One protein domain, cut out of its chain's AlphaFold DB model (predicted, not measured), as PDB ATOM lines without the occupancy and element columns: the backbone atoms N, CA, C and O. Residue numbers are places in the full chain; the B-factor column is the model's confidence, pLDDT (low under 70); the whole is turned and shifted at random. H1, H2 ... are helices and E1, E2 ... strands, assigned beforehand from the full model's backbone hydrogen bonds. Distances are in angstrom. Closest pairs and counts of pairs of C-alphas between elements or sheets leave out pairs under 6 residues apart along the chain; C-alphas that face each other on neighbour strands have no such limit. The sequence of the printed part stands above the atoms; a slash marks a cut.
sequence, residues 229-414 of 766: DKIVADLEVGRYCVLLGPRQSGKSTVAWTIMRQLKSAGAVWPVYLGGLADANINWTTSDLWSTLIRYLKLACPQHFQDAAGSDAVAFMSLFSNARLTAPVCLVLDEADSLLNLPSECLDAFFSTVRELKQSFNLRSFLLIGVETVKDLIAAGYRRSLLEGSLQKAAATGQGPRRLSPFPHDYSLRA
ATOM      1  N   ASP A 229     151.957 135.867 206.044       90.50
ATOM      2  CA  ASP A 229     152.438 136.799 205.022       90.50
ATOM      3  C   ASP A 229     153.362 136.095 204.020       90.50
ATOM      4  O   ASP A 229     153.225 136.253 202.806       90.50
ATOM      5  N   LYS A 230     154.238 135.211 204.518       89.81
ATOM      6  CA  LYS A 230     155.133 134.412 203.670       89.81
ATOM      7  C   LYS A 230     154.369 133.507 202.700       89.81
ATOM      8  O   LYS A 230     154.673 133.492 201.511       89.81
ATOM      9  N   ILE A 231     153.389 132.742 203.192       90.56
ATOM     10  CA  ILE A 231     152.655 131.786 202.347       90.56
ATOM     11  C   ILE A 231     151.728 132.510 201.365       90.56
ATOM     12  O   ILE A 231     151.541 132.036 200.249       90.56
ATOM     13  N   VAL A 232     151.188 133.672 201.743       92.62
ATOM     14  CA  VAL A 232     150.421 134.529 200.833       92.62
ATOM     15  C   VAL A 232     151.314 135.035 199.702       92.62
ATOM     16  O   VAL A 232     150.965 134.822 198.543       92.62
ATOM     17  N   ALA A 233     152.498 135.573 200.010       92.06
ATOM     18  CA  ALA A 233     153.458 136.015 198.996       92.06
ATOM     19  C   ALA A 233     153.870 134.875 198.043       92.06
ATOM     20  O   ALA A 233     153.906 135.055 196.824       92.06
ATOM     21  N   ASP A 234     154.118 133.673 198.577       92.25
ATOM     22  CA  ASP A 234     154.425 132.486 197.772       92.25
ATOM     23  C   ASP A 234     153.257 132.113 196.833       92.25
ATOM     24  O   ASP A 234     153.463 131.825 195.647       92.25
ATOM     25  N   LEU A 235     152.014 132.145 197.324       93.38
ATOM     26  CA  LEU A 235     150.822 131.849 196.524       93.38
ATOM     27  C   LEU A 235     150.555 132.910 195.442       93.38
ATOM     28  O   LEU A 235     150.128 132.549 194.343       93.38
ATOM     29  N   GLU A 236     150.833 134.189 195.703       91.94
ATOM     30  CA  GLU A 236     150.676 135.284 194.730       91.94
ATOM     31  C   GLU A 236     151.633 135.136 193.537       91.94
ATOM     32  O   GLU A 236     151.238 135.286 192.373       91.94
ATOM     33  N   VAL A 237     152.884 134.740 193.792       90.94
ATOM     34  CA  VAL A 237     153.870 134.506 192.722       90.94
ATOM     35  C   VAL A 237     153.691 133.153 192.013       90.94
ATOM     36  O   VAL A 237     154.454 132.830 191.102       90.94
ATOM     37  N   GLY A 238     152.663 132.375 192.371       90.44
ATOM     38  CA  GLY A 238     152.294 131.123 191.700       90.44
ATOM     39  C   GLY A 238     152.974 129.865 192.253       90.44
ATOM     40  O   GLY A 238     153.115 128.852 191.553       90.44
ATOM     41  N   ARG A 239     153.444 129.897 193.507       90.44
ATOM     42  CA  ARG A 239     153.960 128.694 194.175       90.44
ATOM     43  C   ARG A 239     152.818 127.780 194.588       90.44
ATOM     44  O   ARG A 239     151.692 128.200 194.845       90.44
ATOM     45  N   TYR A 240     153.130 126.490 194.611       92.56
ATOM     46  CA  TYR A 240     152.243 125.467 195.143       92.56
ATOM     47  C   TYR A 240     152.734 125.151 196.548       92.56
ATOM     48  O   TYR A 240     153.882 124.740 196.711       92.56
ATOM     49  N   CYS A 241     151.884 125.399 197.535       92.25
ATOM     50  CA  CYS A 241     152.235 125.389 198.945       92.25
ATOM     51  C   CYS A 241     151.484 124.284 199.685       92.25
ATOM     52  O   CYS A 241     150.447 123.789 199.232       92.25
ATOM     53  N   VAL A 242     152.004 123.913 200.851       91.25
ATOM     54  CA  VAL A 242     151.415 122.878 201.704       91.25
ATOM     55  C   VAL A 242     151.349 123.389 203.137       91.25
ATOM     56  O   VAL A 242     152.363 123.803 203.687       91.25
ATOM     57  N   LEU A 243     150.174 123.346 203.759       90.75
ATOM     58  CA  LEU A 243     149.956 123.688 205.160       90.75
ATOM     59  C   LEU A 243     149.672 122.421 205.971       90.75
ATOM     60  O   LEU A 243     148.646 121.763 205.812       90.75
ATOM     61  N   LEU A 244     150.580 122.100 206.882       87.12
ATOM     62  CA  LEU A 244     150.546 120.883 207.680       87.12
ATOM     63  C   LEU A 244     150.226 121.191 209.132       87.12
ATOM     64  O   LEU A 244     150.639 122.209 209.677       87.12
ATOM     65  N   GLY A 245     149.533 120.289 209.805       80.44
ATOM     66  CA  GLY A 245     149.342 120.378 211.245       80.44
ATOM     67  C   GLY A 245     148.351 119.345 211.762       80.44
ATOM     68  O   GLY A 245     147.539 118.837 210.984       80.44
ATOM     69  N   PRO A 246     148.373 119.039 213.067       76.56
ATOM     70  CA  PRO A 246     147.460 118.063 213.653       76.56
ATOM     71  C   PRO A 246     145.987 118.486 213.512       76.56
ATOM     72  O   PRO A 246     145.662 119.631 213.164       76.56
ATOM     73  N   ARG A 247     145.060 117.548 213.738       77.25
ATOM     74  CA  ARG A 247     143.618 117.846 213.800       77.25
ATOM     75  C   ARG A 247     143.373 118.992 214.780       77.25
ATOM     76  O   ARG A 247     144.041 119.064 215.795       77.25
ATOM     77  N   GLN A 248     142.443 119.902 214.481       76.56
ATOM     78  CA  GLN A 248     142.112 121.024 215.379       76.56
ATOM     79  C   GLN A 248     143.297 121.968 215.727       76.56
ATOM     80  O   GLN A 248     143.222 122.741 216.682       76.56
ATOM     81  N   SER A 249     144.367 122.001 214.918       80.88
ATOM     82  CA  SER A 249     145.479 122.961 215.074       80.88
ATOM     83  C   SER A 249     145.196 124.363 214.511       80.88
ATOM     84  O   SER A 249     146.078 125.220 214.490       80.88
ATOM     85  N   GLY A 250     143.975 124.609 214.026       83.38
ATOM     86  CA  GLY A 250     143.574 125.881 213.419       83.38
ATOM     87  C   GLY A 250     143.970 126.051 211.949       83.38
ATOM     88  O   GLY A 250     143.941 127.175 211.458       83.38
ATOM     89  N   LYS A 251     144.312 124.972 211.229       87.50
ATOM     90  CA  LYS A 251     144.674 125.034 209.798       87.50
ATOM     91  C   LYS A 251     143.612 125.719 208.939       87.50
ATOM     92  O   LYS A 251     143.945 126.624 208.186       87.50
ATOM     93  N   SER A 252     142.339 125.360 209.097       86.38
ATOM     94  CA  SER A 252     141.260 125.979 208.320       86.38
ATOM     95  C   SER A 252     141.124 127.474 208.649       86.38
ATOM     96  O   SER A 252     140.905 128.279 207.754       86.38
ATOM     97  N   THR A 253     141.353 127.894 209.901       88.31
ATOM     98  CA  THR A 253     141.422 129.325 210.274       88.31
ATOM     99  C   THR A 253     142.567 130.050 209.560       88.31
ATOM    100  O   THR A 253     142.384 131.161 209.058       88.31
ATOM    101  N   VAL A 254     143.746 129.423 209.486       89.38
ATOM    102  CA  VAL A 254     144.890 129.938 208.717       89.38
ATOM    103  C   VAL A 254     144.515 130.053 207.236       89.38
ATOM    104  O   VAL A 254     144.730 131.102 206.639       89.38
ATOM    105  N   ALA A 255     143.860 129.037 206.670       90.50
ATOM    106  CA  ALA A 255     143.375 129.041 205.291       90.50
ATOM    107  C   ALA A 255     142.433 130.218 205.014       90.50
ATOM    108  O   ALA A 255     142.640 130.967 204.064       90.50
ATOM    109  N   TRP A 256     141.441 130.445 205.878       89.00
ATOM    110  CA  TRP A 256     140.526 131.584 205.756       89.00
ATOM    111  C   TRP A 256     141.246 132.933 205.820       89.00
ATOM    112  O   TRP A 256     140.852 133.874 205.130       89.00
ATOM    113  N   THR A 257     142.309 133.024 206.620       90.12
ATOM    114  CA  THR A 257     143.141 134.228 206.720       90.12
ATOM    115  C   THR A 257     143.915 134.471 205.423       90.12
ATOM    116  O   THR A 257     143.830 135.568 204.871       90.12
ATOM    117  N   ILE A 258     144.563 133.431 204.882       92.12
ATOM    118  CA  ILE A 258     145.239 133.451 203.572       92.12
ATOM    119  C   ILE A 258     144.264 133.902 202.483       92.12
ATOM    120  O   ILE A 258     144.535 134.841 201.739       92.12
ATOM    121  N   MET A 259     143.087 133.277 202.416       91.44
ATOM    122  CA  MET A 259     142.082 133.599 201.405       91.44
ATOM    123  C   MET A 259     141.593 135.046 201.502       91.44
ATOM    124  O   MET A 259     141.324 135.670 200.477       91.44
ATOM    125  N   ARG A 260     141.448 135.588 202.717       89.94
ATOM    126  CA  ARG A 260     141.044 136.985 202.907       89.94
ATOM    127  C   ARG A 260     142.111 137.939 202.377       89.94
ATOM    128  O   ARG A 260     141.749 138.865 201.660       89.94
ATOM    129  N   GLN A 261     143.382 137.688 202.693       91.69
ATOM    130  CA  GLN A 261     144.492 138.514 202.216       91.69
ATOM    131  C   GLN A 261     144.638 138.449 200.686       91.69
ATOM    132  O   GLN A 261     144.705 139.494 200.042       91.69
ATOM    133  N   LEU A 262     144.549 137.253 200.087       91.81
ATOM    134  CA  LEU A 262     144.565 137.085 198.625       91.81
ATOM    135  C   LEU A 262     143.417 137.845 197.944       91.81
ATOM    136  O   LEU A 262     143.629 138.543 196.953       91.81
ATOM    137  N   LYS A 263     142.197 137.770 198.502       89.12
ATOM    138  CA  LYS A 263     141.047 138.533 197.987       89.12
ATOM    139  C   LYS A 263     141.251 140.042 198.094       89.12
ATOM    140  O   LYS A 263     140.858 140.746 197.172       89.12
ATOM    141  N   SER A 264     141.833 140.538 199.189       88.25
ATOM    142  CA  SER A 264     142.097 141.976 199.346       88.25
ATOM    143  C   SER A 264     143.209 142.485 198.433       88.25
ATOM    144  O   SER A 264     143.124 143.618 197.975       88.25
ATOM    145  N   ALA A 265     144.220 141.660 198.145       87.44
ATOM    146  CA  ALA A 265     145.276 141.998 197.195       87.44
ATOM    147  C   ALA A 265     144.767 141.995 195.743       87.44
ATOM    148  O   ALA A 265     145.272 142.732 194.902       87.44
ATOM    149  N   GLY A 266     143.763 141.162 195.437       83.62
ATOM    150  CA  GLY A 266     143.121 141.092 194.121       83.62
ATOM    151  C   GLY A 266     143.961 140.416 193.030       83.62
ATOM    152  O   GLY A 266     143.493 140.286 191.903       83.62
ATOM    153  N   ALA A 267     145.176 139.955 193.350       78.94
ATOM    154  CA  ALA A 267     146.090 139.328 192.396       78.94
ATOM    155  C   ALA A 267     145.648 137.917 191.970       78.94
ATOM    156  O   ALA A 267     145.860 137.512 190.826       78.94
ATOM    157  N   VAL A 268     145.043 137.158 192.890       87.56
ATOM    158  CA  VAL A 268     144.596 135.779 192.662       87.56
ATOM    159  C   VAL A 268     143.290 135.529 193.414       87.56
ATOM    160  O   VAL A 268     143.169 135.863 194.591       87.56
ATOM    161  N   TRP A 269     142.315 134.906 192.755       90.38
ATOM    162  CA  TRP A 269     141.024 134.567 193.345       90.38
ATOM    163  C   TRP A 269     141.076 133.207 194.058       90.38
ATOM    164  O   TRP A 269     141.247 132.179 193.399       90.38
ATOM    165  N   PRO A 270     140.921 133.140 195.392       93.19
ATOM    166  CA  PRO A 270     140.998 131.870 196.096       93.19
ATOM    167  C   PRO A 270     139.665 131.113 196.070       93.19
ATOM    168  O   PRO A 270     138.605 131.670 196.378       93.19
ATOM    169  N   VAL A 271     139.736 129.814 195.783       92.50
ATOM    170  CA  VAL A 271     138.604 128.878 195.766       92.50
ATOM    171  C   VAL A 271     138.865 127.782 196.792       92.50
ATOM    172  O   VAL A 271     139.896 127.120 196.736       92.50
ATOM    173  N   TYR A 272     137.942 127.605 197.737       92.69
ATOM    174  CA  TYR A 272     138.081 126.642 198.828       92.69
ATOM    175  C   TYR A 272     137.305 125.364 198.546       92.69
ATOM    176  O   TYR A 272     136.091 125.407 198.350       92.69
ATOM    177  N   LEU A 273     138.002 124.237 198.596       91.44
ATOM    178  CA  LEU A 273     137.446 122.895 198.553       91.44
ATOM    179  C   LEU A 273     137.734 122.201 199.889       91.44
ATOM    180  O   LEU A 273     138.856 122.254 200.390       91.44
ATOM    181  N   GLY A 274     136.719 121.557 200.463       86.06
ATOM    182  CA  GLY A 274     136.911 120.668 201.612       86.06
ATOM    183  C   GLY A 274     137.488 119.309 201.206       86.06
ATOM    184  O   GLY A 274     137.733 119.058 200.023       86.06
ATOM    185  N   GLY A 275     137.638 118.425 202.193       82.19
ATOM    186  CA  GLY A 275     138.090 117.052 201.984       82.19
ATOM    187  C   GLY A 275     137.184 116.241 201.065       82.19
ATOM    188  O   GLY A 275     135.987 116.507 200.924       82.19
ATOM    189  N   LEU A 276     137.754 115.199 200.459       85.56
ATOM    190  CA  LEU A 276     136.996 114.227 199.674       85.56
ATOM    191  C   LEU A 276     136.344 113.214 200.625       85.56
ATOM    192  O   LEU A 276     136.877 112.126 200.832       85.56
ATOM    193  N   ALA A 277     135.208 113.586 201.221       74.38
ATOM    194  CA  ALA A 277     134.563 112.823 202.296       74.38
ATOM    195  C   ALA A 277     134.304 111.340 201.954       74.38
ATOM    196  O   ALA A 277     134.430 110.479 202.820       74.38
ATOM    197  N   ASP A 278     134.002 111.041 200.687       83.31
ATOM    198  CA  ASP A 278     133.672 109.691 200.212       83.31
ATOM    199  C   ASP A 278     134.865 108.962 199.555       83.31
ATOM    200  O   ASP A 278     134.698 107.858 199.019       83.31
ATOM    201  N   ALA A 279     136.064 109.565 199.568       84.31
ATOM    202  CA  ALA A 279     137.258 109.019 198.924       84.31
ATOM    203  C   ALA A 279     137.626 107.647 199.489       84.31
ATOM    204  O   ALA A 279     137.863 107.481 200.688       84.31
ATOM    205  N   ASN A 280     137.720 106.664 198.600       85.75
ATOM    206  CA  ASN A 280     138.061 105.298 198.957       85.75
ATOM    207  C   ASN A 280     138.806 104.585 197.820       85.75
ATOM    208  O   ASN A 280     138.892 105.079 196.696       85.75
ATOM    209  N   ILE A 281     139.316 103.390 198.120       84.38
ATOM    210  CA  ILE A 281     140.175 102.612 197.221       84.38
ATOM    211  C   ILE A 281     139.456 102.074 195.972       84.38
ATOM    212  O   ILE A 281     140.105 101.562 195.072       84.38
ATOM    213  N   ASN A 282     138.129 102.175 195.892       90.56
ATOM    214  CA  ASN A 282     137.372 101.729 194.722       90.56
ATOM    215  C   ASN A 282     137.080 102.870 193.738       90.56
ATOM    216  O   ASN A 282     136.435 102.634 192.720       90.56
ATOM    217  N   TRP A 283     137.518 104.098 194.034       92.25
ATOM    218  CA  TRP A 283     137.300 105.240 193.152       92.25
ATOM    219  C   TRP A 283     138.036 105.087 191.828       92.25
ATOM    220  O   TRP A 283     139.227 104.783 191.784       92.25
ATOM    221  N   THR A 284     137.331 105.394 190.748       93.62
ATOM    222  CA  THR A 284     137.915 105.582 189.425       93.62
ATOM    223  C   THR A 284     138.364 107.029 189.229       93.62
ATOM    224  O   THR A 284     137.978 107.943 189.964       93.62
ATOM    225  N   THR A 285     139.144 107.277 188.175       92.50
ATOM    226  CA  THR A 285     139.498 108.647 187.774       92.50
ATOM    227  C   THR A 285     138.254 109.485 187.459       92.50
ATOM    228  O   THR A 285     138.238 110.674 187.761       92.50
ATOM    229  N   SER A 286     137.186 108.877 186.931       92.69
ATOM    230  CA  SER A 286     135.912 109.562 186.681       92.69
ATOM    231  C   SER A 286     135.224 110.004 187.979       92.69
ATOM    232  O   SER A 286     134.694 111.114 188.053       92.69
ATOM    233  N   ASP A 287     135.266 109.182 189.032       93.50
ATOM    234  CA  ASP A 287     134.701 109.533 190.347       93.50
ATOM    235  C   ASP A 287     135.453 110.711 190.982       93.50
ATOM    236  O   ASP A 287     134.843 111.655 191.495       93.50
ATOM    237  N   LEU A 288     136.786 110.699 190.869       93.44
ATOM    238  CA  LEU A 288     137.637 111.802 191.309       93.44
ATOM    239  C   LEU A 288     137.276 113.112 190.597       93.44
ATOM    240  O   LEU A 288     136.993 114.120 191.250       93.44
ATOM    241  N   TRP A 289     137.291 113.109 189.262       94.06
ATOM    242  CA  TRP A 289     137.092 114.328 188.482       94.06
ATOM    243  C   TRP A 289     135.657 114.839 188.565       94.06
ATOM    244  O   TRP A 289     135.463 116.036 188.773       94.06
ATOM    245  N   SER A 290     134.650 113.963 188.501       91.56
ATOM    246  CA  SER A 290     133.249 114.362 188.712       91.56
ATOM    247  C   SER A 290     133.039 115.018 190.079       91.56
ATOM    248  O   SER A 290     132.362 116.047 190.171       91.56
ATOM    249  N   THR A 291     133.670 114.490 191.134       92.25
ATOM    250  CA  THR A 291     133.585 115.067 192.479       92.25
ATOM    251  C   THR A 291     134.261 116.431 192.559       92.25
ATOM    252  O   THR A 291     133.646 117.380 193.044       92.25
ATOM    253  N   LEU A 292     135.489 116.565 192.050       91.94
ATOM    254  CA  LEU A 292     136.215 117.838 192.068       91.94
ATOM    255  C   LEU A 292     135.517 118.919 191.230       91.94
ATOM    256  O   LEU A 292     135.392 120.056 191.683       91.94
ATOM    257  N   ILE A 293     134.998 118.563 190.048       91.75
ATOM    258  CA  ILE A 293     134.184 119.461 189.213       91.75
ATOM    259  C   ILE A 293     132.947 119.921 189.992       91.75
ATOM    260  O   ILE A 293     132.656 121.116 190.043       91.75
ATOM    261  N   ARG A 294     132.228 118.993 190.634       89.62
ATOM    262  CA  ARG A 294     131.054 119.316 191.456       89.62
ATOM    263  C   ARG A 294     131.408 120.264 192.601       89.62
ATOM    264  O   ARG A 294     130.686 121.230 192.828       89.62
ATOM    265  N   TYR A 295     132.508 120.016 193.306       91.19
ATOM    266  CA  TYR A 295     132.937 120.856 194.425       91.19
ATOM    267  C   TYR A 295     133.338 122.266 193.975       91.19
ATOM    268  O   TYR A 295     132.933 123.231 194.621       91.19
ATOM    269  N   LEU A 296     134.035 122.413 192.843       89.50
ATOM    270  CA  LEU A 296     134.344 123.726 192.260       89.50
ATOM    271  C   LEU A 296     133.077 124.522 191.925       89.50
ATOM    272  O   LEU A 296     132.974 125.695 192.289       89.50
ATOM    273  N   LYS A 297     132.097 123.874 191.284       87.62
ATOM    274  CA  LYS A 297     130.805 124.494 190.947       87.62
ATOM    275  C   LYS A 297     130.058 124.960 192.192       87.62
ATOM    276  O   LYS A 297     129.521 126.058 192.202       87.62
ATOM    277  N   LEU A 298     130.042 124.146 193.247       86.81
ATOM    278  CA  LEU A 298     129.392 124.506 194.509       86.81
ATOM    279  C   LEU A 298     130.122 125.647 195.230       86.81
ATOM    280  O   LEU A 298     129.473 126.515 195.807       86.81
ATOM    281  N   ALA A 299     131.456 125.659 195.192       86.00
ATOM    282  CA  ALA A 299     132.260 126.676 195.861       86.00
ATOM    283  C   ALA A 299     132.183 128.045 195.166       86.00
ATOM    284  O   ALA A 299     132.258 129.078 195.835       86.00
ATOM    285  N   CYS A 300     132.071 128.073 193.833       84.81
ATOM    286  CA  CYS A 300     132.086 129.318 193.070       84.81
ATOM    287  C   CYS A 300     131.280 129.224 191.753       84.81
ATOM    288  O   CYS A 300     131.855 129.276 190.660       84.81
ATOM    289  N   PRO A 301     129.940 129.117 191.833       84.38
ATOM    290  CA  PRO A 301     129.074 128.905 190.667       84.38
ATOM    291  C   PRO A 301     129.135 130.047 189.644       84.38
ATOM    292  O   PRO A 301     128.916 129.833 188.457       84.38
ATOM    293  N   GLN A 302     129.476 131.262 190.083       80.94
ATOM    294  CA  GLN A 302     129.642 132.424 189.210       80.94
ATOM    295  C   GLN A 302     130.856 132.332 188.271       80.94
ATOM    296  O   GLN A 302     130.891 133.027 187.259       80.94
ATOM    297  N   HIS A 303     131.852 131.504 188.603       79.44
ATOM    298  CA  HIS A 303     133.086 131.365 187.826       79.44
ATOM    299  C   HIS A 303     133.221 129.993 187.158       79.44
ATOM    300  O   HIS A 303     133.889 129.884 186.132       79.44
ATOM    301  N   PHE A 304     132.564 128.955 187.686       84.00
ATOM    302  CA  PHE A 304     132.631 127.598 187.143       84.00
ATOM    303  C   PHE A 304     131.253 127.124 186.670       84.00
ATOM    304  O   PHE A 304     130.388 126.788 187.477       84.00
ATOM    305  N   GLN A 305     131.067 127.082 185.347       75.56
ATOM    306  CA  GLN A 305     129.853 126.584 184.688       75.56
ATOM    307  C   GLN A 305     129.956 125.088 184.335       75.56
ATOM    308  O   GLN A 305     130.930 124.411 184.677       75.56
ATOM    309  N   ASP A 306     128.939 124.547 183.659       68.44
ATOM    310  CA  ASP A 306     128.915 123.145 183.257       68.44
ATOM    311  C   ASP A 306     130.047 122.787 182.285       68.44
ATOM    312  O   ASP A 306     130.131 123.280 181.161       68.44
ATOM    313  N   ALA A 307     130.928 121.888 182.732       69.44
ATOM    314  CA  ALA A 307     131.854 121.178 181.865       69.44
ATOM    315  C   ALA A 307     131.138 119.992 181.207       69.44
ATOM    316  O   ALA A 307     130.402 119.256 181.869       69.44
ATOM    317  N   ALA A 308     131.383 119.789 179.913       72.62
ATOM    318  CA  ALA A 308     130.966 118.580 179.220       72.62
ATOM    319  C   ALA A 308     131.922 117.440 179.607       72.62
ATOM    320  O   ALA A 308     133.066 117.422 179.159       72.62
ATOM    321  N   GLY A 309     131.461 116.520 180.459       82.06
ATOM    322  CA  GLY A 309     132.205 115.322 180.863       82.06
ATOM    323  C   GLY A 309     132.593 115.272 182.343       82.06
ATOM    324  O   GLY A 309     132.331 116.190 183.121       82.06
ATOM    325  N   SER A 310     133.213 114.157 182.725       86.50
ATOM    326  CA  SER A 310     133.618 113.822 184.098       86.50
ATOM    327  C   SER A 310     135.075 113.363 184.174       86.50
ATOM    328  O   SER A 310     135.418 112.516 184.991       86.50
ATOM    329  N   ASP A 311     135.937 113.891 183.306       91.50
ATOM    330  CA  ASP A 311     137.341 113.499 183.189       91.50
ATOM    331  C   ASP A 311     138.309 114.671 183.452       91.50
ATOM    332  O   ASP A 311     137.912 115.796 183.776       91.50
ATOM    333  N   ALA A 312     139.611 114.395 183.328       90.12
ATOM    334  CA  ALA A 312     140.661 115.388 183.520       90.12
ATOM    335  C   ALA A 312     140.555 116.553 182.524       90.12
ATOM    336  O   ALA A 312     140.827 117.692 182.893       90.12
ATOM    337  N   VAL A 313     140.142 116.296 181.279       90.75
ATOM    338  CA  VAL A 313     140.020 117.326 180.238       90.75
ATOM    339  C   VAL A 313     138.859 118.261 180.561       90.75
ATOM    340  O   VAL A 313     139.014 119.481 180.502       90.75
ATOM    341  N   ALA A 314     137.723 117.705 180.984       90.75
ATOM    342  CA  ALA A 314     136.579 118.461 181.468       90.75
ATOM    343  C   ALA A 314     136.981 119.353 182.651       90.75
ATOM    344  O   ALA A 314     136.690 120.552 182.633       90.75
ATOM    345  N   PHE A 315     137.723 118.809 183.623       91.88
ATOM    346  CA  PHE A 315     138.255 119.576 184.750       91.88
ATOM    347  C   PHE A 315     139.206 120.693 184.296       91.88
ATOM    348  O   PHE A 315     139.032 121.838 184.702       91.88
ATOM    349  N   MET A 316     140.166 120.408 183.411       90.38
ATOM    350  CA  MET A 316     141.099 121.421 182.900       90.38
ATOM    351  C   MET A 316     140.401 122.530 182.119       90.38
ATOM    352  O   MET A 316     140.755 123.701 182.252       90.38
ATOM    353  N   SER A 317     139.365 122.185 181.350       89.44
ATOM    354  CA  SER A 317     138.604 123.150 180.552       89.44
ATOM    355  C   SER A 317     137.983 124.258 181.404       89.44
ATOM    356  O   SER A 317     137.834 125.385 180.923       89.44
ATOM    357  N   LEU A 318     137.665 123.968 182.673       89.00
ATOM    358  CA  LEU A 318     137.161 124.950 183.631       89.00
ATOM    359  C   LEU A 318     138.173 126.063 183.903       89.00
ATOM    360  O   LEU A 318     137.748 127.187 184.116       89.00
ATOM    361  N   PHE A 319     139.474 125.766 183.837       90.44
ATOM    362  CA  PHE A 319     140.577 126.698 184.092       90.44
ATOM    363  C   PHE A 319     141.086 127.420 182.838       90.44
ATOM    364  O   PHE A 319     142.059 128.169 182.906       90.44
ATOM    365  N   SER A 320     140.466 127.195 181.679       86.94
ATOM    366  CA  SER A 320     140.900 127.821 180.428       86.94
ATOM    367  C   SER A 320     140.748 129.345 180.464       86.94
ATOM    368  O   SER A 320     139.770 129.880 180.987       86.94
ATOM    369  N   ASN A 321     141.690 130.047 179.829       72.19
ATOM    370  CA  ASN A 321     141.698 131.515 179.754       72.19
ATOM    371  C   ASN A 321     140.468 132.087 179.027       72.19
ATOM    372  O   ASN A 321     140.135 133.254 179.190       72.19
ATOM    373  N   ALA A 322     139.781 131.259 178.233       68.69
ATOM    374  CA  ALA A 322     138.523 131.613 177.585       68.69
ATOM    375  C   ALA A 322     137.328 131.649 178.558       68.69
ATOM    376  O   ALA A 322     136.327 132.292 178.258       68.69
ATOM    377  N   ARG A 323     137.405 130.941 179.694       71.31
ATOM    378  CA  ARG A 323     136.302 130.796 180.660       71.31
ATOM    379  C   ARG A 323     136.539 131.531 181.973       71.31
ATOM    380  O   ARG A 323     135.589 132.048 182.550       71.31
ATOM    381  N   LEU A 324     137.784 131.606 182.434       80.00
ATOM    382  CA  LEU A 324     138.166 132.391 183.607       80.00
ATOM    383  C   LEU A 324     139.031 133.552 183.167       80.00
ATOM    384  O   LEU A 324     140.068 133.344 182.554       80.00
ATOM    385  N   THR A 325     138.632 134.766 183.521       73.94
ATOM    386  CA  THR A 325     139.397 135.986 183.240       73.94
ATOM    387  C   THR A 325     140.332 136.376 184.384       73.94
ATOM    388  O   THR A 325     141.205 137.219 184.193       73.94
ATOM    389  N   ALA A 326     140.175 135.757 185.558       81.88
ATOM    390  CA  ALA A 326     140.994 135.999 186.737       81.88
ATOM    391  C   ALA A 326     141.848 134.762 187.079       81.88
ATOM    392  O   ALA A 326     141.337 133.639 187.000       81.88
ATOM    393  N   PRO A 327     143.113 134.942 187.504       89.06
ATOM    394  CA  PRO A 327     143.929 133.852 188.028       89.06
ATOM    395  C   PRO A 327     143.311 133.270 189.305       89.06
ATOM    396  O   PRO A 327     142.846 134.017 190.164       89.06
ATOM    397  N   VAL A 328     143.342 131.946 189.460       92.44
ATOM    398  CA  VAL A 328     142.739 131.220 190.590       92.44
ATOM    399  C   VAL A 328     143.807 130.577 191.478       92.44
ATOM    400  O   VAL A 328     144.782 130.013 190.982       92.44
ATOM    401  N   CYS A 329     143.595 130.623 192.796       94.38
ATOM    402  CA  CYS A 329     144.320 129.836 193.794       94.38
ATOM    403  C   CYS A 329     143.380 128.752 194.315       94.38
ATOM    404  O   CYS A 329     142.373 129.067 194.953       94.38
ATOM    405  N   LEU A 330     143.699 127.480 194.081       95.12
ATOM    406  CA  LEU A 330     142.880 126.384 194.595       95.12
ATOM    407  C   LEU A 330     143.361 125.959 195.984       95.12
ATOM    408  O   LEU A 330     144.526 125.619 196.160       95.12
ATOM    409  N   VAL A 331     142.468 125.975 196.968       95.19
ATOM    410  CA  VAL A 331     142.725 125.493 198.329       95.19
ATOM    411  C   VAL A 331     141.990 124.172 198.507       95.19
ATOM    412  O   VAL A 331     140.772 124.141 198.369       95.19
ATOM    413  N   LEU A 332     142.715 123.098 198.815       93.94
ATOM    414  CA  LEU A 332     142.138 121.796 199.153       93.94
ATOM    415  C   LEU A 332     142.445 121.482 200.618       93.94
ATOM    416  O   LEU A 332     143.595 121.185 200.956       93.94
ATOM    417  N   ASP A 333     141.425 121.575 201.470       91.62
ATOM    418  CA  ASP A 333     141.505 121.144 202.868       91.62
ATOM    419  C   ASP A 333     141.318 119.630 203.003       91.62
ATOM    420  O   ASP A 333     140.749 118.988 202.124       91.62
ATOM    421  N   GLU A 334     141.841 119.064 204.093       87.50
ATOM    422  CA  GLU A 334     141.870 117.617 204.363       87.50
ATOM    423  C   GLU A 334     142.461 116.802 203.193       87.50
ATOM    424  O   GLU A 334     141.994 115.718 202.847       87.50
ATOM    425  N   ALA A 335     143.528 117.318 202.575       89.44
ATOM    426  CA  ALA A 335     144.205 116.719 201.425       89.44
ATOM    427  C   ALA A 335     144.761 115.312 201.702       89.44
ATOM    428  O   ALA A 335     145.058 114.566 200.767       89.44
ATOM    429  N   ASP A 336     144.887 114.911 202.968       82.88
ATOM    430  CA  ASP A 336     145.190 113.533 203.332       82.88
ATOM    431  C   ASP A 336     144.106 112.548 202.865       82.88
ATOM    432  O   ASP A 336     144.433 111.380 202.669       82.88
ATOM    433  N   SER A 337     142.875 112.980 202.564       85.19
ATOM    434  CA  SER A 337     141.849 112.129 201.941       85.19
ATOM    435  C   SER A 337     142.289 111.559 200.585       85.19
ATOM    436  O   SER A 337     141.855 110.474 200.204       85.19
ATOM    437  N   LEU A 338     143.188 112.244 199.863       86.19
ATOM    438  CA  LEU A 338     143.736 111.768 198.587       86.19
ATOM    439  C   LEU A 338     144.492 110.442 198.743       86.19
ATOM    440  O   LEU A 338     144.461 109.609 197.844       86.19
ATOM    441  N   LEU A 339     145.122 110.204 199.896       80.06
ATOM    442  CA  LEU A 339     145.849 108.962 200.175       80.06
ATOM    443  C   LEU A 339     144.934 107.731 200.284       80.06
ATOM    444  O   LEU A 339     145.434 106.611 200.347       80.06
ATOM    445  N   ASN A 340     143.612 107.922 200.336       82.81
ATOM    446  CA  ASN A 340     142.645 106.823 200.335       82.81
ATOM    447  C   ASN A 340     142.282 106.361 198.917       82.81
ATOM    448  O   ASN A 340     141.597 105.351 198.770       82.81
ATOM    449  N   LEU A 341     142.712 107.095 197.888       85.50
ATOM    450  CA  LEU A 341     142.419 106.803 196.489       85.50
ATOM    451  C   LEU A 341     143.432 105.813 195.889       85.50
ATOM    452  O   LEU A 341     144.573 105.728 196.356       85.50
ATOM    453  N   PRO A 342     143.068 105.109 194.802       85.25
ATOM    454  CA  PRO A 342     144.019 104.327 194.016       85.25
ATOM    455  C   PRO A 342     145.177 105.161 193.468       85.25
ATOM    456  O   PRO A 342     145.026 106.346 193.161       85.25
ATOM    457  N   SER A 343     146.322 104.511 193.239       81.75
ATOM    458  CA  SER A 343     147.498 105.161 192.645       81.75
ATOM    459  C   SER A 343     147.205 105.796 191.287       81.75
ATOM    460  O   SER A 343     147.727 106.863 191.002       81.75
ATOM    461  N   GLU A 344     146.331 105.193 190.479       83.94
ATOM    462  CA  GLU A 344     145.936 105.735 189.172       83.94
ATOM    463  C   GLU A 344     145.214 107.086 189.294       83.94
ATOM    464  O   GLU A 344     145.455 107.996 188.503       83.94
ATOM    465  N   CYS A 345     144.374 107.246 190.321       88.25
ATOM    466  CA  CYS A 345     143.701 108.509 190.617       88.25
ATOM    467  C   CYS A 345     144.693 109.580 191.075       88.25
ATOM    468  O   CYS A 345     144.619 110.722 190.626       88.25
ATOM    469  N   LEU A 346     145.641 109.208 191.940       85.69
ATOM    470  CA  LEU A 346     146.702 110.104 192.405       85.69
ATOM    471  C   LEU A 346     147.623 110.552 191.260       85.69
ATOM    472  O   LEU A 346     147.943 111.736 191.148       85.69
ATOM    473  N   ASP A 347     148.007 109.625 190.385       82.69
ATOM    474  CA  ASP A 347     148.836 109.908 189.214       82.69
ATOM    475  C   ASP A 347     148.108 110.847 188.243       82.69
ATOM    476  O   ASP A 347     148.683 111.844 187.792       82.69
ATOM    477  N   ALA A 348     146.824 110.580 187.973       88.81
ATOM    478  CA  ALA A 348     145.981 111.460 187.173       88.81
ATOM    479  C   ALA A 348     145.887 112.857 187.804       88.81
ATOM    480  O   ALA A 348     146.100 113.853 187.115       88.81
ATOM    481  N   PHE A 349     145.644 112.942 189.116       91.06
ATOM    482  CA  PHE A 349     145.576 114.206 189.847       91.06
ATOM    483  C   PHE A 349     146.852 115.042 189.673       91.06
ATOM    484  O   PHE A 349     146.786 116.193 189.238       91.06
ATOM    485  N   PHE A 350     148.029 114.468 189.942       87.69
ATOM    486  CA  PHE A 350     149.296 115.198 189.841       87.69
ATOM    487  C   PHE A 350     149.707 115.541 188.414       87.69
ATOM    488  O   PHE A 350     150.387 116.550 188.203       87.69
ATOM    489  N   SER A 351     149.356 114.707 187.435       86.50
ATOM    490  CA  SER A 351     149.583 115.029 186.025       86.50
ATOM    491  C   SER A 351     148.768 116.257 185.619       86.50
ATOM    492  O   SER A 351     149.342 117.246 185.167       86.50
ATOM    493  N   THR A 352     147.462 116.246 185.885       90.75
ATOM    494  CA  THR A 352     146.550 117.348 185.552       90.75
ATOM    495  C   THR A 352     146.927 118.645 186.266       90.75
ATOM    496  O   THR A 352     146.974 119.710 185.659       90.75
ATOM    497  N   VAL A 353     147.257 118.581 187.558       90.06
ATOM    498  CA  VAL A 353     147.630 119.766 188.351       90.06
ATOM    499  C   VAL A 353     148.955 120.394 187.880       90.06
ATOM    500  O   VAL A 353     149.126 121.612 187.994       90.06
ATOM    501  N   ARG A 354     149.882 119.601 187.314       87.38
ATOM    502  CA  ARG A 354     151.098 120.112 186.647       87.38
ATOM    503  C   ARG A 354     150.776 120.826 185.342       87.38
ATOM    504  O   ARG A 354     151.319 121.901 185.106       87.38
ATOM    505  N   GLU A 355     149.909 120.241 184.526       87.88
ATOM    506  CA  GLU A 355     149.495 120.806 183.240       87.88
ATOM    507  C   GLU A 355     148.754 122.138 183.426       87.88
ATOM    508  O   GLU A 355     149.086 123.140 182.789       87.88
ATOM    509  N   LEU A 356     147.849 122.193 184.407       88.00
ATOM    510  CA  LEU A 356     147.127 123.405 184.791       88.00
ATOM    511  C   LEU A 356     148.048 124.570 185.176       88.00
ATOM    512  O   LEU A 356     147.740 125.716 184.862       88.00
ATOM    513  N   LYS A 357     149.194 124.283 185.804       84.38
ATOM    514  CA  LYS A 357     150.160 125.309 186.218       84.38
ATOM    515  C   LYS A 357     150.818 126.032 185.040       84.38
ATOM    516  O   LYS A 357     151.279 127.159 185.192       84.38
ATOM    517  N   GLN A 358     150.960 125.351 183.904       80.88
ATOM    518  CA  GLN A 358     151.763 125.831 182.777       80.88
ATOM    519  C   GLN A 358     150.947 126.663 181.788       80.88
ATOM    520  O   GLN A 358     151.455 127.656 181.272       80.88
ATOM    521  N   SER A 359     149.698 126.261 181.537       79.50
ATOM    522  CA  SER A 359     148.940 126.728 180.365       79.50
ATOM    523  C   SER A 359     147.530 127.239 180.677       79.50
ATOM    524  O   SER A 359     146.793 127.584 179.754       79.50
ATOM    525  N   PHE A 360     147.131 127.285 181.952       87.94
ATOM    526  CA  PHE A 360     145.768 127.617 182.377       87.94
ATOM    527  C   PHE A 360     145.763 128.668 183.497       87.94
ATOM    528  O   PHE A 360     146.793 128.968 184.097       87.94
ATOM    529  N   ASN A 361     144.584 129.199 183.830       88.81
ATOM    530  CA  ASN A 361     144.409 130.220 184.869       88.81
ATOM    531  C   ASN A 361     144.412 129.669 186.306       88.81
ATOM    532  O   ASN A 361     143.965 130.344 187.233       88.81
ATOM    533  N   LEU A 362     144.958 128.469 186.529       91.31
ATOM    534  CA  LEU A 362     145.310 128.004 187.870       91.31
ATOM    535  C   LEU A 362     146.709 128.523 188.227       91.31
ATOM    536  O   LEU A 362     147.723 127.952 187.832       91.31
ATOM    537  N   ARG A 363     146.764 129.617 188.988       90.69
ATOM    538  CA  ARG A 363     148.015 130.299 189.338       90.69
ATOM    539  C   ARG A 363     148.764 129.598 190.462       90.69
ATOM    540  O   ARG A 363     149.982 129.455 190.392       90.69
ATOM    541  N   SER A 364     148.047 129.189 191.501       93.50
ATOM    542  CA  SER A 364     148.619 128.598 192.710       93.50
ATOM    543  C   SER A 364     147.699 127.543 193.319       93.50
ATOM    544  O   SER A 364     146.517 127.437 192.983       93.50
ATOM    545  N   PHE A 365     148.271 126.719 194.195       93.94
ATOM    546  CA  PHE A 365     147.571 125.621 194.853       93.94
ATOM    547  C   PHE A 365     148.042 125.528 196.303       93.94
ATOM    548  O   PHE A 365     149.246 125.503 196.556       93.94
ATOM    549  N   LEU A 366     147.109 125.447 197.247       94.38
ATOM    550  CA  LEU A 366     147.373 125.182 198.655       94.38
ATOM    551  C   LEU A 366     146.763 123.835 199.062       94.38
ATOM    552  O   LEU A 366     145.542 123.686 199.068       94.38
ATOM    553  N   LEU A 367     147.606 122.868 199.427       93.38
ATOM    554  CA  LEU A 367     147.159 121.645 200.100       93.38
ATOM    555  C   LEU A 367     147.181 121.852 201.608       93.38
ATOM    556  O   LEU A 367     148.167 122.356 202.138       93.38
ATOM    557  N   ILE A 368     146.137 121.422 202.307       91.75
ATOM    558  CA  ILE A 368     146.073 121.487 203.765       91.75
ATOM    559  C   ILE A 368     145.781 120.096 204.309       91.75
ATOM    560  O   ILE A 368     144.894 119.413 203.815       91.75
ATOM    561  N   GLY A 369     146.517 119.657 205.326       88.25
ATOM    562  CA  GLY A 369     146.265 118.356 205.945       88.25
ATOM    563  C   GLY A 369     147.170 118.067 207.132       88.25
ATOM    564  O   GLY A 369     147.782 118.970 207.710       88.25
ATOM    565  N   VAL A 370     147.221 116.801 207.536       83.12
ATOM    566  CA  VAL A 370     148.149 116.328 208.575       83.12
ATOM    567  C   VAL A 370     149.513 115.955 207.987       83.12
ATOM    568  O   VAL A 370     149.714 115.998 206.777       83.12
ATOM    569  N   GLU A 371     150.474 115.596 208.845       78.44
ATOM    570  CA  GLU A 371     151.874 115.375 208.448       78.44
ATOM    571  C   GLU A 371     152.040 114.330 207.325       78.44
ATOM    572  O   GLU A 371     152.963 114.440 206.523       78.44
ATOM    573  N   THR A 372     151.111 113.379 207.192       76.00
ATOM    574  CA  THR A 372     151.124 112.356 206.132       76.00
ATOM    575  C   THR A 372     150.901 112.908 204.723       76.00
ATOM    576  O   THR A 372     151.208 112.233 203.745       76.00
ATOM    577  N   VAL A 373     150.463 114.161 204.564       80.31
ATOM    578  CA  VAL A 373     150.500 114.839 203.255       80.31
ATOM    579  C   VAL A 373     151.947 114.977 202.752       80.31
ATOM    580  O   VAL A 373     152.179 114.994 201.547       80.31
ATOM    581  N   LYS A 374     152.963 114.974 203.627       75.31
ATOM    582  CA  LYS A 374     154.356 114.848 203.169       75.31
ATOM    583  C   LYS A 374     154.631 113.510 202.503       75.31
ATOM    584  O   LYS A 374     155.397 113.482 201.545       75.31
ATOM    585  N   ASP A 375     153.998 112.432 202.953       67.50
ATOM    586  CA  ASP A 375     154.114 111.124 202.309       67.50
ATOM    587  C   ASP A 375     153.433 111.126 200.943       67.50
ATOM    588  O   ASP A 375     153.967 110.547 200.006       67.50
ATOM    589  N   LEU A 376     152.317 111.844 200.783       71.25
ATOM    590  CA  LEU A 376     151.704 112.077 199.471       71.25
ATOM    591  C   LEU A 376     152.713 112.719 198.491       71.25
ATOM    592  O   LEU A 376     152.776 112.345 197.321       71.25
ATOM    593  N   ILE A 377     153.547 113.639 198.982       71.19
ATOM    594  CA  ILE A 377     154.584 114.323 198.194       71.19
ATOM    595  C   ILE A 377     155.818 113.419 197.982       71.19
ATOM    596  O   ILE A 377     156.379 113.385 196.886       71.19
ATOM    597  N   ALA A 378     156.221 112.650 199.002       62.47
ATOM    598  CA  ALA A 378     157.453 111.856 199.023       62.47
ATOM    599  C   ALA A 378     157.317 110.433 198.442       62.47
ATOM    600  O   ALA A 378     158.289 109.886 197.912       62.47
ATOM    601  N   ALA A 379     156.142 109.801 198.514       51.81
ATOM    602  CA  ALA A 379     155.905 108.441 198.020       51.81
ATOM    603  C   ALA A 379     156.027 108.354 196.490       51.81
ATOM    604  O   ALA A 379     156.534 107.353 195.975       51.81
ATOM    605  N   GLY A 380     155.664 109.421 195.767       50.47
ATOM    606  CA  GLY A 380     155.944 109.548 194.331       50.47
ATOM    607  C   GLY A 380     157.447 109.613 194.023       50.47
ATOM    608  O   GLY A 380     157.912 109.045 193.036       50.47
ATOM    609  N   TYR A 381     158.227 110.216 194.925       43.00
ATOM    610  CA  TYR A 381     159.673 110.393 194.788       43.00
ATOM    611  C   TYR A 381     160.461 109.093 195.058       43.00
ATOM    612  O   TYR A 381     161.259 108.663 194.223       43.00
ATOM    613  N   ARG A 382     160.203 108.400 196.181       42.50
ATOM    614  CA  ARG A 382     160.942 107.172 196.565       42.50
ATOM    615  C   ARG A 382     160.652 105.974 195.657       42.50
ATOM    616  O   ARG A 382     161.559 105.201 195.356       42.50
ATOM    617  N   ARG A 383     159.410 105.823 195.186       43.00
ATOM    618  CA  ARG A 383     159.023 104.714 194.296       43.00
ATOM    619  C   ARG A 383     159.643 104.870 192.894       43.00
ATOM    620  O   ARG A 383     160.015 103.880 192.280       43.00
ATOM    621  N   SER A 384     159.855 106.108 192.426       40.06
ATOM    622  CA  SER A 384     160.544 106.395 191.154       40.06
ATOM    623  C   SER A 384     162.054 106.108 191.198       40.06
ATOM    624  O   SER A 384     162.598 105.598 190.215       40.06
ATOM    625  N   LEU A 385     162.706 106.363 192.342       39.53
ATOM    626  CA  LEU A 385     164.109 106.005 192.602       39.53
ATOM    627  C   LEU A 385     164.328 104.484 192.645       39.53
ATOM    628  O   LEU A 385     165.273 103.991 192.036       39.53
ATOM    629  N   LEU A 386     163.439 103.738 193.314       42.94
ATOM    630  CA  LEU A 386     163.528 102.273 193.424       42.94
ATOM    631  C   LEU A 386     163.223 101.542 192.105       42.94
ATOM    632  O   LEU A 386     163.805 100.495 191.841       42.94
ATOM    633  N   GLU A 387     162.352 102.090 191.253       43.28
ATOM    634  CA  GLU A 387     161.995 101.486 189.956       43.28
ATOM    635  C   GLU A 387     162.943 101.881 188.798       43.28
ATOM    636  O   GLU A 387     162.668 101.563 187.642       43.28
ATOM    637  N   GLY A 388     164.046 102.602 189.058       38.75
ATOM    638  CA  GLY A 388     165.035 102.983 188.029       38.75
ATOM    639  C   GLY A 388     164.487 103.885 186.906       38.75
ATOM    640  O   GLY A 388     165.118 104.077 185.864       38.75
ATOM    641  N   SER A 389     163.297 104.456 187.102       45.41
ATOM    642  CA  SER A 389     162.538 105.185 186.075       45.41
ATOM    643  C   SER A 389     163.142 106.548 185.704       45.41
ATOM    644  O   SER A 389     162.863 107.062 184.621       45.41
ATOM    645  N   LEU A 390     164.039 107.092 186.536       43.47
ATOM    646  CA  LEU A 390     164.793 108.319 186.248       43.47
ATOM    647  C   LEU A 390     165.816 108.140 185.110       43.47
ATOM    648  O   LEU A 390     165.997 109.056 184.312       43.47
ATOM    649  N   GLN A 391     166.432 106.958 184.974       40.34
ATOM    650  CA  GLN A 391     167.389 106.678 183.891       40.34
ATOM    651  C   GLN A 391     166.690 106.371 182.556       40.34
ATOM    652  O   GLN A 391     167.189 106.754 181.502       40.34
ATOM    653  N   LYS A 392     165.501 105.749 182.582       36.97
ATOM    654  CA  LYS A 392     164.697 105.503 181.367       36.97
ATOM    655  C   LYS A 392     164.027 106.766 180.810       36.97
ATOM    656  O   LYS A 392     163.899 106.877 179.596       36.97
ATOM    657  N   ALA A 393     163.637 107.720 181.661       40.25
ATOM    658  CA  ALA A 393     163.023 108.987 181.239       40.25
ATOM    659  C   ALA A 393     163.990 109.903 180.458       40.25
ATOM    660  O   ALA A 393     163.565 110.634 179.564       40.25
ATOM    661  N   ALA A 394     165.297 109.824 180.738       38.66
ATOM    662  CA  ALA A 394     166.322 110.576 180.010       38.66
ATOM    663  C   ALA A 394     166.530 110.080 178.563       38.66
ATOM    664  O   ALA A 394     166.967 110.849 177.713       38.66
ATOM    665  N   ALA A 395     166.189 108.819 178.266       38.94
ATOM    666  CA  ALA A 395     166.392 108.208 176.949       38.94
ATOM    667  C   ALA A 395     165.194 108.362 175.988       38.94
ATOM    668  O   ALA A 395     165.355 108.181 174.786       38.94
ATOM    669  N   THR A 396     163.995 108.683 176.491       40.94
ATOM    670  CA  THR A 396     162.755 108.750 175.688       40.94
ATOM    671  C   THR A 396     162.152 110.152 175.579       40.94
ATOM    672  O   THR A 396     161.105 110.314 174.955       40.94
ATOM    673  N   GLY A 397     162.764 111.172 176.192       33.81
ATOM    674  CA  GLY A 397     162.268 112.556 176.166       33.81
ATOM    675  C   GLY A 397     160.937 112.783 176.904       33.81
ATOM    676  O   GLY A 397     160.481 113.919 177.005       33.81
ATOM    677  N   GLN A 398     160.316 111.737 177.459       38.22
ATOM    678  CA  GLN A 398     159.161 111.847 178.346       38.22
ATOM    679  C   GLN A 398     159.656 111.894 179.791       38.22
ATOM    680  O   GLN A 398     160.051 110.875 180.360       38.22
ATOM    681  N   GLY A 399     159.638 113.089 180.387       37.50
ATOM    682  CA  GLY A 399     160.001 113.287 181.790       37.50
ATOM    683  C   GLY A 399     159.170 112.413 182.750       37.50
ATOM    684  O   GLY A 399     158.088 111.936 182.389       37.50
ATOM    685  N   PRO A 400     159.637 112.183 183.992       39.91
ATOM    686  CA  PRO A 400     158.978 111.271 184.919       39.91
ATOM    687  C   PRO A 400     157.537 111.716 185.215       39.91
ATOM    688  O   PRO A 400     157.286 112.746 185.847       39.91
ATOM    689  N   ARG A 401     156.557 110.893 184.819       45.44
ATOM    690  CA  ARG A 401     155.122 111.126 185.067       45.44
ATOM    691  C   ARG A 401     154.736 111.125 186.560       45.44
ATOM    692  O   ARG A 401     153.579 111.374 186.858       45.44
ATOM    693  N   ARG A 402     155.671 110.918 187.499       51.25
ATOM    694  CA  ARG A 402     155.404 110.647 188.932       51.25
ATOM    695  C   ARG A 402     155.910 111.693 189.939       51.25
ATOM    696  O   ARG A 402     155.869 111.450 191.141       51.25
ATOM    697  N   LEU A 403     156.405 112.844 189.485       62.00
ATOM    698  CA  LEU A 403     156.836 113.908 190.398       62.00
ATOM    699  C   LEU A 403     155.632 114.747 190.844       62.00
ATOM    700  O   LEU A 403     154.935 115.325 190.007       62.00
ATOM    701  N   SER A 404     155.406 114.814 192.160       71.00
ATOM    702  CA  SER A 404     154.443 115.742 192.759       71.00
ATOM    703  C   SER A 404     154.772 117.186 192.334       71.00
ATOM    704  O   SER A 404     155.944 117.568 192.366       71.00
ATOM    705  N   PRO A 405     153.781 118.016 191.955       80.62
ATOM    706  CA  PRO A 405     153.995 119.433 191.650       80.62
ATOM    707  C   PRO A 405     154.299 120.300 192.882       80.62
ATOM    708  O   PRO A 405     154.556 121.496 192.727       80.62
ATOM    709  N   PHE A 406     154.236 119.725 194.086       82.19
ATOM    710  CA  PHE A 406     154.436 120.415 195.358       82.19
ATOM    711  C   PHE A 406     155.874 120.196 195.855       82.19
ATOM    712  O   PHE A 406     156.227 119.058 196.171       82.19
ATOM    713  N   PRO A 407     156.716 121.241 195.938       70.06
ATOM    714  CA  PRO A 407     158.067 121.112 196.477       70.06
ATOM    715  C   PRO A 407     158.038 121.017 198.007       70.06
ATOM    716  O   PRO A 407     157.190 121.632 198.654       70.06
ATOM    717  N   HIS A 408     159.005 120.310 198.599       66.81
ATOM    718  CA  HIS A 408     159.145 120.237 200.060       66.81
ATOM    719  C   HIS A 408     159.420 121.611 200.704       66.81
ATOM    720  O   HIS A 408     158.960 121.865 201.820       66.81
ATOM    721  N   ASP A 409     160.086 122.506 199.969       68.25
ATOM    722  CA  ASP A 409     160.541 123.821 200.443       68.25
ATOM    723  C   ASP A 409     159.397 124.810 200.738       68.25
ATOM    724  O   ASP A 409     159.589 125.767 201.483       68.25
ATOM    725  N   TYR A 410     158.194 124.564 200.200       75.94
ATOM    726  CA  TYR A 410     157.001 125.406 200.400       75.94
ATOM    727  C   TYR A 410     155.979 124.741 201.330       75.94
ATOM    728  O   TYR A 410     154.764 124.877 201.158       75.94
ATOM    729  N   SER A 411     156.476 123.984 202.315       77.88
ATOM    730  CA  SER A 411     155.655 123.420 203.383       77.88
ATOM    731  C   SER A 411     155.725 124.282 204.647       77.88
ATOM    732  O   SER A 411     156.791 124.524 205.210       77.88
ATOM    733  N   LEU A 412     154.566 124.748 205.108       81.25
ATOM    734  CA  LEU A 412     154.392 125.464 206.366       81.25
ATOM    735  C   LEU A 412     153.752 124.524 207.386       81.25
ATOM    736  O   LEU A 412     152.787 123.827 207.075       81.25
ATOM    737  N   ARG A 413     154.245 124.527 208.627       79.44
ATOM    738  CA  ARG A 413     153.547 123.875 209.740       79.44
ATOM    739  C   ARG A 413     152.738 124.902 210.514       79.44
ATOM    740  O   ARG A 413     153.268 125.926 210.934       79.44
ATOM    741  N   ALA A 414     151.471 124.594 210.759       78.81
ATOM    742  CA  ALA A 414     150.653 125.309 211.717       78.81
ATOM    743  C   ALA A 414     151.275 125.151 213.109       78.81
ATOM    744  O   ALA A 414     151.334 124.048 213.656       78.81
TER     745      ALA A 414
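Overview. This is residues 229 to 414 of the 766 residues of the protein "ATPase_AAA_core domain-containing protein" of Selaginella moellendorffii (UniProt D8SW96). A strongly twisted sheet of five parallel strands runs through the middle, with H1 and H2 packed over one face and H3, H4 and H6 gathered on the other side. H7 starts by the sheet, near H5, and leads out to H8, the element farthest from the mean of the C-alphas. The printed part has 186 residues, with eight named helices and five named strands in the order H1 E1 H2 E2 H3 H4 E3 H5 H6 E4 H7 H8 E5; the sheet's order is E2 E3 E4 E1 E5. The class is mixed, helices and strands; the whole is compact, with a radius of gyration of the C-alphas of 16.2 A and spans of 47 by 38 by 32 A.

Arrangement. Begin with the sheet: E2, residues 269 to 273, E3, 328 to 332, E4, 362 to 369, E1, 240 to 244, and E5, 411 to 413. Across it, within hydrogen-bond range, find N 271 and O 329 at 2.9 A, N 366 and O 330 at 2.8 A, N 241 and O 365 at 2.8 A, and N 412 and O 242 at 2.8 A. H1, residues 229 to 236, and H2, residues 251 to 265, are on the same face, at heights over the sheet of 8.5 A and 7.3 A. They touch at a steep tilt of 63 degrees, H2 with residues 258 to 262 alone; the closest C-alphas are those of Val 232 and Ile 258, 6.0 A. H3, residues 285 to 299, touches H4, residues 312 to 318, at Ile 293 and Phe 315, whose C-alphas are the closest at 6.0 A. H6, residues 343 to 359, touches H3 at Cys 345 and Thr 285, the closest C-alphas, 5.1 A. H5, residues 335 to 340, touches H7, residues 373 to 386; the closest C-alphas are those of Asp 336 and Val 373, 5.5 A. H3, H5, H6 and H7 only graze the sheet; H8, residues 389 to 396, is not on it. O i to N i+4 pairs are all within range in H1, H2 and H3, against 2 of 3 in H4, 0 of 2 in H5, 12 of 13 in H6, 7 of 10 in H7 and 1 of 4 in H8; O i to N i+3 gives 3 of 3 in H5 and 1 of 5 in H8. E2, H3 H4, E3 and E3, H5 H6, E4 are strand-helix-strand units, parallel neighbours with helices between; E1, H2, E2 and E4, H7 H8, E5 are split units, with other strands between; these four crossovers are right-handed.

Along the chain. Find C-alpha 229 at (152.438, 136.799, 205.022), where H1 begins, and C-alpha 413 at (153.547, 123.875, 209.740), where E5 ends. H6 is 24.9 A long, H2 21.1 A, H3 21.0 A, H7 20.6 A and E4 20.5 A.

Size, cuts and confidence. The C-alphas of Ser 264 and Ala 395 are the two farthest apart, 47.2 A. The printed part has no cut; the links E2 to H3, H3 to H4 and H8 to E5 are long. Mean pLDDT of the printed part is 80.0, and residues 378 to 403 are among those under 70.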